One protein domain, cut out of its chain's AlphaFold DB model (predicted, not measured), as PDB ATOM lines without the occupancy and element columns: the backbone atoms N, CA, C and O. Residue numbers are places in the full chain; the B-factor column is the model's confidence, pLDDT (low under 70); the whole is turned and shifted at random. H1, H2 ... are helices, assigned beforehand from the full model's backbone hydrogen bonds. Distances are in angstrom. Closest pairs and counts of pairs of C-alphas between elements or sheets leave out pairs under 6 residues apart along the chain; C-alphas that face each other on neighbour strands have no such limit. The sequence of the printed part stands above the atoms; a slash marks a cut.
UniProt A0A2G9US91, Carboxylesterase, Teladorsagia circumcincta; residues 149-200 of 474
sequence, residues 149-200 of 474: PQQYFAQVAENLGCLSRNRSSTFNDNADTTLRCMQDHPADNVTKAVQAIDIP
ATOM      1  N   PRO A 149     202.613 174.484 197.763       91.75
ATOM      2  CA  PRO A 149     202.569 175.096 199.099       91.75
ATOM      3  C   PRO A 149     203.911 175.697 199.547       91.75
ATOM      4  O   PRO A 149     203.956 176.790 200.100       91.75
ATOM      5  N   GLN A 150     205.019 175.030 199.213       90.06
ATOM      6  CA  GLN A 150     206.377 175.487 199.521       90.06
ATOM      7  C   GLN A 150     206.764 176.797 198.842       90.06
ATOM      8  O   GLN A 150     207.471 177.625 199.415       90.06
ATOM      9  N   GLN A 151     206.299 176.987 197.610       91.69
ATOM     10  CA  GLN A 151     206.556 178.209 196.866       91.69
ATOM     11  C   GLN A 151     205.822 179.383 197.521       91.69
ATOM     12  O   GLN A 151     206.389 180.467 197.648       91.69
ATOM     13  N   TYR A 152     204.584 179.164 197.972       93.38
ATOM     14  CA  TYR A 152     203.824 180.180 198.690       93.38
ATOM     15  C   TYR A 152     204.398 180.462 200.078       93.38
ATOM     16  O   TYR A 152     204.477 181.625 200.457       93.38
ATOM     17  N   PHE A 153     204.898 179.451 200.794       93.56
ATOM     18  CA  PHE A 153     205.644 179.664 202.037       93.56
ATOM     19  C   PHE A 153     206.838 180.606 201.838       93.56
ATOM     20  O   PHE A 153     206.962 181.597 202.558       93.56
ATOM     21  N   ALA A 154     207.668 180.345 200.822       91.88
ATOM     22  CA  ALA A 154     208.814 181.194 200.503       91.88
ATOM     23  C   ALA A 154     208.391 182.629 200.156       91.88
ATOM     24  O   ALA A 154     208.958 183.571 200.696       91.88
ATOM     25  N   GLN A 155     207.362 182.806 199.323       93.88
ATOM     26  CA  GLN A 155     206.881 184.138 198.937       93.88
ATOM     27  C   GLN A 155     206.344 184.942 200.124       93.88
ATOM     28  O   GLN A 155     206.638 186.131 200.235       93.88
ATOM     29  N   VAL A 156     205.595 184.318 201.043       94.88
ATOM     30  CA  VAL A 156     205.140 185.015 202.258       94.88
ATOM     31  C   VAL A 156     206.346 185.415 203.112       94.88
ATOM     32  O   VAL A 156     206.408 186.550 203.584       94.88
ATOM     33  N   ALA A 157     207.322 184.521 203.284       93.88
ATOM     34  CA  ALA A 157     208.532 184.810 204.049       93.88
ATOM     35  C   ALA A 157     209.377 185.935 203.424       93.88
ATOM     36  O   ALA A 157     209.889 186.787 204.149       93.88
ATOM     37  N   GLU A 158     209.501 185.975 202.097       93.38
ATOM     38  CA  GLU A 158     210.176 187.049 201.358       93.38
ATOM     39  C   GLU A 158     209.444 188.386 201.514       93.38
ATOM     40  O   GLU A 158     210.072 189.390 201.848       93.38
ATOM     41  N   ASN A 159     208.116 188.395 201.363       94.94
ATOM     42  CA  ASN A 159     207.293 189.600 201.510       94.94
ATOM     43  C   ASN A 159     207.315 190.167 202.941       94.94
ATOM     44  O   ASN A 159     207.115 191.366 203.128       94.94
ATOM     45  N   LEU A 160     207.574 189.325 203.945       94.75
ATOM     46  CA  LEU A 160     207.771 189.738 205.339       94.75
ATOM     47  C   LEU A 160     209.224 190.120 205.664       94.75
ATOM     48  O   LEU A 160     209.485 190.630 206.749       94.75
ATOM     49  N   GLY A 161     210.173 189.902 204.750       92.44
ATOM     50  CA  GLY A 161     211.599 190.130 204.997       92.44
ATOM     51  C   GLY A 161     212.262 189.065 205.881       92.44
ATOM     52  O   GLY A 161     213.385 189.266 206.339       92.44
ATOM     53  N   CYS A 162     211.597 187.928 206.103       91.12
ATOM     54  CA  CYS A 162     212.105 186.803 206.891       91.12
ATOM     55  C   CYS A 162     213.030 185.871 206.094       91.12
ATOM     56  O   CYS A 162     213.807 185.124 206.688       91.12
ATOM     57  N   LEU A 163     212.976 185.921 204.759       86.81
ATOM     58  CA  LEU A 163     213.852 185.157 203.870       86.81
ATOM     59  C   LEU A 163     214.680 186.107 202.991       86.81
ATOM     60  O   LEU A 163     214.138 186.986 202.324       86.81
ATOM     61  N   SER A 164     216.009 185.944 202.989       70.31
ATOM     62  CA  SER A 164     216.920 186.790 202.204       70.31
ATOM     63  C   SER A 164     217.333 186.120 200.896       70.31
ATOM     64  O   SER A 164     217.933 185.046 200.902       70.31
ATOM     65  N   ARG A 165     217.114 186.818 199.775       60.91
ATOM     66  CA  ARG A 165     217.407 186.352 198.405       60.91
ATOM     67  C   ARG A 165     218.895 186.082 198.115       60.91
ATOM     68  O   ARG A 165     219.215 185.470 197.103       60.91
ATOM     69  N   ASN A 166     219.796 186.543 198.990       51.84
ATOM     70  CA  ASN A 166     221.250 186.524 198.787       51.84
ATOM     71  C   ASN A 166     221.984 185.353 199.459       51.84
ATOM     72  O   ASN A 166     223.201 185.239 199.302       51.84
ATOM     73  N   ARG A 167     221.305 184.478 200.214       52.62
ATOM     74  CA  ARG A 167     221.961 183.296 200.790       52.62
ATOM     75  C   ARG A 167     221.773 182.087 199.880       52.62
ATOM     76  O   ARG A 167     220.722 181.460 199.869       52.62
ATOM     77  N   SER A 168     222.843 181.738 199.166       50.12
ATOM     78  CA  SER A 168     223.053 180.444 198.497       50.12
ATOM     79  C   SER A 168     223.207 179.298 199.517       50.12
ATOM     80  O   SER A 168     224.185 178.551 199.492       50.12
ATOM     81  N   SER A 169     222.271 179.166 200.451       45.12
ATOM     82  CA  SER A 169     222.243 178.082 201.427       45.12
ATOM     83  C   SER A 169     220.949 177.312 201.240       45.12
ATOM     84  O   SER A 169     219.871 177.873 201.417       45.12
ATOM     85  N   THR A 170     221.093 176.054 200.830       48.72
ATOM     86  CA  THR A 170     220.187 174.934 201.105       48.72
ATOM     87  C   THR A 170     218.939 175.326 201.904       48.72
ATOM     88  O   THR A 170     219.009 175.581 203.103       48.72
ATOM     89  N   PHE A 171     217.786 175.319 201.226       52.47
ATOM     90  CA  PHE A 171     216.437 175.613 201.743       52.47
ATOM     91  C   PHE A 171     216.056 174.815 203.016       52.47
ATOM     92  O   PHE A 171     215.060 175.113 203.666       52.47
ATOM     93  N   ASN A 172     216.862 173.815 203.386       53.22
ATOM     94  CA  ASN A 172     216.607 172.875 204.470       53.22
ATOM     95  C   ASN A 172     217.074 173.330 205.863       53.22
ATOM     96  O   ASN A 172     216.570 172.781 206.834       53.22
ATOM     97  N   ASP A 173     217.970 174.313 206.010       54.44
ATOM     98  CA  ASP A 173     218.604 174.541 207.326       54.44
ATOM     99  C   ASP A 173     217.915 175.587 208.225       54.44
ATOM    100  O   ASP A 173     218.382 175.820 209.335       54.44
ATOM    101  N   ASN A 174     216.815 176.235 207.804       72.19
ATOM    102  CA  ASN A 174     216.225 177.354 208.567       72.19
ATOM    103  C   ASN A 174     214.697 177.556 208.405       72.19
ATOM    104  O   ASN A 174     214.193 178.671 208.570       72.19
ATOM    105  N   ALA A 175     213.919 176.513 208.096       78.75
ATOM    106  CA  ALA A 175     212.458 176.649 207.961       78.75
ATOM    107  C   ALA A 175     211.787 177.119 209.271       78.75
ATOM    108  O   ALA A 175     210.916 177.988 209.249       78.75
ATOM    109  N   ASP A 176     212.250 176.617 210.419       83.00
ATOM    110  CA  ASP A 176     211.717 176.988 211.736       83.00
ATOM    111  C   ASP A 176     212.095 178.409 212.163       83.00
ATOM    112  O   ASP A 176     211.287 179.111 212.765       83.00
ATOM    113  N   THR A 177     213.314 178.860 211.856       86.38
ATOM    114  CA  THR A 177     213.743 180.235 212.153       86.38
ATOM    115  C   THR A 177     213.001 181.234 211.270       86.38
ATOM    116  O   THR A 177     212.562 182.274 211.761       86.38
ATOM    117  N   THR A 178     212.764 180.876 210.005       89.38
ATOM    118  CA  THR A 178     211.909 181.640 209.088       89.38
ATOM    119  C   THR A 178     210.480 181.722 209.621       89.38
ATOM    120  O   THR A 178     209.922 182.812 209.704       89.38
ATOM    121  N   LEU A 179     209.904 180.598 210.060       89.56
ATOM    122  CA  LEU A 179     208.557 180.569 210.624       89.56
ATOM    123  C   LEU A 179     208.445 181.411 211.903       89.56
ATOM    124  O   LEU A 179     207.478 182.153 212.042       89.56
ATOM    125  N   ARG A 180     209.425 181.338 212.812       90.75
ATOM    126  CA  ARG A 180     209.453 182.179 214.023       90.75
ATOM    127  C   ARG A 180     209.478 183.662 213.673       90.75
ATOM    128  O   ARG A 180     208.665 184.407 214.201       90.75
ATOM    129  N   CYS A 181     210.319 184.060 212.718       93.69
ATOM    130  CA  CYS A 181     210.305 185.428 212.205       93.69
ATOM    131  C   CYS A 181     208.911 185.812 211.691       93.69
ATOM    132  O   CYS A 181     208.379 186.842 212.084       93.69
ATOM    133  N   MET A 182     208.262 184.960 210.888       94.19
ATOM    134  CA  MET A 182     206.908 185.233 210.391       94.19
ATOM    135  C   MET A 182     205.875 185.361 211.523       94.19
ATOM    136  O   MET A 182     204.950 186.161 211.411       94.19
ATOM    137  N   GLN A 183     206.030 184.593 212.606       93.81
ATOM    138  CA  GLN A 183     205.172 184.643 213.797       93.81
ATOM    139  C   GLN A 183     205.376 185.909 214.641       93.81
ATOM    140  O   GLN A 183     204.445 186.317 215.332       93.81
ATOM    141  N   ASP A 184     206.547 186.546 214.560       95.75
ATOM    142  CA  ASP A 184     206.835 187.811 215.248       95.75
ATOM    143  C   ASP A 184     206.147 189.018 214.575       95.75
ATOM    144  O   ASP A 184     206.025 190.089 215.176       95.75
ATOM    145  N   HIS A 185     205.653 188.866 213.339       96.69
ATOM    146  CA  HIS A 185     204.873 189.904 212.664       96.69
ATOM    147  C   HIS A 185     203.412 189.937 213.149       96.69
ATOM    148  O   HIS A 185     202.790 188.895 213.365       96.69
ATOM    149  N   PRO A 186     202.789 191.130 213.239       96.88
ATOM    150  CA  PRO A 186     201.361 191.232 213.515       96.88
ATOM    151  C   PRO A 186     200.540 190.619 212.371       96.88
ATOM    152  O   PRO A 186     200.932 190.687 211.203       96.88
ATOM    153  N   ALA A 187     199.359 190.086 212.699       95.25
ATOM    154  CA  ALA A 187     198.474 189.417 211.739       95.25
ATOM    155  C   ALA A 187     198.145 190.282 210.505       95.25
ATOM    156  O   ALA A 187     198.072 189.761 209.391       95.25
ATOM    157  N   ASP A 188     198.027 191.603 210.672       96.19
ATOM    158  CA  ASP A 188     197.794 192.540 209.566       96.19
ATOM    159  C   ASP A 188     198.951 192.560 208.559       96.19
ATOM    160  O   ASP A 188     198.723 192.619 207.352       96.19
ATOM    161  N   ASN A 189     200.199 192.479 209.033       96.94
ATOM    162  CA  ASN A 189     201.371 192.442 208.157       96.94
ATOM    163  C   ASN A 189     201.444 191.116 207.401       96.94
ATOM    164  O   ASN A 189     201.702 191.121 206.199       96.94
ATOM    165  N   VAL A 190     201.154 189.998 208.072       96.38
ATOM    166  CA  VAL A 190     201.072 188.677 207.428       96.38
ATOM    167  C   VAL A 190     199.982 188.670 206.353       96.38
ATOM    168  O   VAL A 190     200.207 188.211 205.236       96.38
ATOM    169  N   THR A 191     198.822 189.257 206.649       94.69
ATOM    170  CA  THR A 191     197.707 189.358 205.696       94.69
ATOM    171  C   THR A 191     198.082 190.205 204.478       94.69
ATOM    172  O   THR A 191     197.845 189.785 203.347       94.69
ATOM    173  N   LYS A 192     198.737 191.356 204.676       96.12
ATOM    174  CA  LYS A 192     199.246 192.196 203.575       96.12
ATOM    175  C   LYS A 192     200.290 191.472 202.722       96.12
ATOM    176  O   LYS A 192     200.248 191.571 201.501       96.12
ATOM    177  N   ALA A 193     201.197 190.723 203.349       95.81
ATOM    178  CA  ALA A 193     202.211 189.941 202.642       95.81
ATOM    179  C   ALA A 193     201.587 188.865 201.742       95.81
ATOM    180  O   ALA A 193     202.070 188.631 200.637       95.81
ATOM    181  N   VAL A 194     200.492 188.248 202.191       94.56
ATOM    182  CA  VAL A 194     199.723 187.268 201.415       94.56
ATOM    183  C   VAL A 194     198.949 187.919 200.270       94.56
ATOM    184  O   VAL A 194     198.915 187.369 199.178       94.56
ATOM    185  N   GLN A 195     198.366 189.101 200.478       92.88
ATOM    186  CA  GLN A 195     197.634 189.827 199.430       92.88
ATOM    187  C   GLN A 195     198.514 190.235 198.241       92.88
ATOM    188  O   GLN A 195     198.001 190.443 197.146       92.88
ATOM    189  N   ALA A 196     199.830 190.343 198.442       92.94
ATOM    190  CA  ALA A 196     200.788 190.630 197.377       92.94
ATOM    191  C   ALA A 196     201.123 189.406 196.497       92.94
ATOM    192  O   ALA A 196     201.838 189.547 195.506       92.94
ATOM    193  N   ILE A 197     200.642 188.211 196.852       93.25
ATOM    194  CA  ILE A 197     200.895 186.967 196.120       93.25
ATOM    195  C   ILE A 197     199.806 186.756 195.068       93.25
ATOM    196  O   ILE A 197     198.621 186.693 195.392       93.25
ATOM    197  N   ASP A 198     200.214 186.572 193.811       91.12
ATOM    198  CA  ASP A 198     199.298 186.210 192.728       91.12
ATOM    199  C   ASP A 198     199.010 184.700 192.758       91.12
ATOM    200  O   ASP A 198     199.866 183.864 192.449       91.12
ATOM    201  N   ILE A 199     197.794 184.342 193.172       90.06
ATOM    202  CA  ILE A 199     197.317 182.958 193.180       90.06
ATOM    203  C   ILE A 199     196.539 182.722 191.881       90.06
ATOM    204  O   ILE A 199     195.537 183.399 191.635       90.06
ATOM    205  N   PRO A 200     196.947 181.749 191.043       89.38
ATOM    206  CA  PRO A 200     196.236 181.458 189.810       89.38
ATOM    207  C   PRO A 200     194.767 181.115 190.071       89.38
ATOM    208  O   PRO A 200     194.444 180.270 190.902       89.38
TER     209      PRO A 200
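What this domain is: This is residues 149 to 200 of the 474 residues of the protein "Carboxylesterase" of Teladorsagia circumcincta (UniProt A0A2G9US91). Three short helices stand steeply tilted to one another, H2 and H3 making a corner beside H1. The long loop from H1 to H2 swings out on the side away from H3, and its residues 165 to 170 stick out. The 52 printed residues, with H1, H2 and H3 in chain order and no named strand, are all helix in class and compact, with a radius of gyration of the C-alphas of 10.9 A and spans of 28 by 27 by 18 A.

How they stand to each other: H1, residues 149 to 159, only just touches H2, residues 175 to 184, with 3 pairs of C-alphas within 8 A, the closest Ala 157 and Met 182 at 6.6 A; they run the same way at a steep tilt of 50 degrees. H1 touches H3, residues 187 to 195, opposite ways at a steep tilt of 66 degrees; their closest C-alphas, Asn 159 and Ala 193, are 5.2 A apart. H2 and H3 are close but not clearly touching, the closest C-alphas, Met 182 and Val 190, at 7.4 A. In H1, H2 and H3 every O i to N i+4 pair is within hydrogen-bond range.

Where its parts are: H1 is 15.4 A long from C-alpha 149 at (202.569, 175.096, 199.099), H2 14.5 A, and H3 12.3 A to C-alpha 195 at (197.634, 189.827, 199.430).

The domain as a whole: The C-alphas farthest apart, Ser 168 and Asp 188, are 30.1 A apart. The printed part has no cut; the H1 to H2 link is long, the H2 to H3 link tight. Residues 165 to 173 have pLDDT under 70.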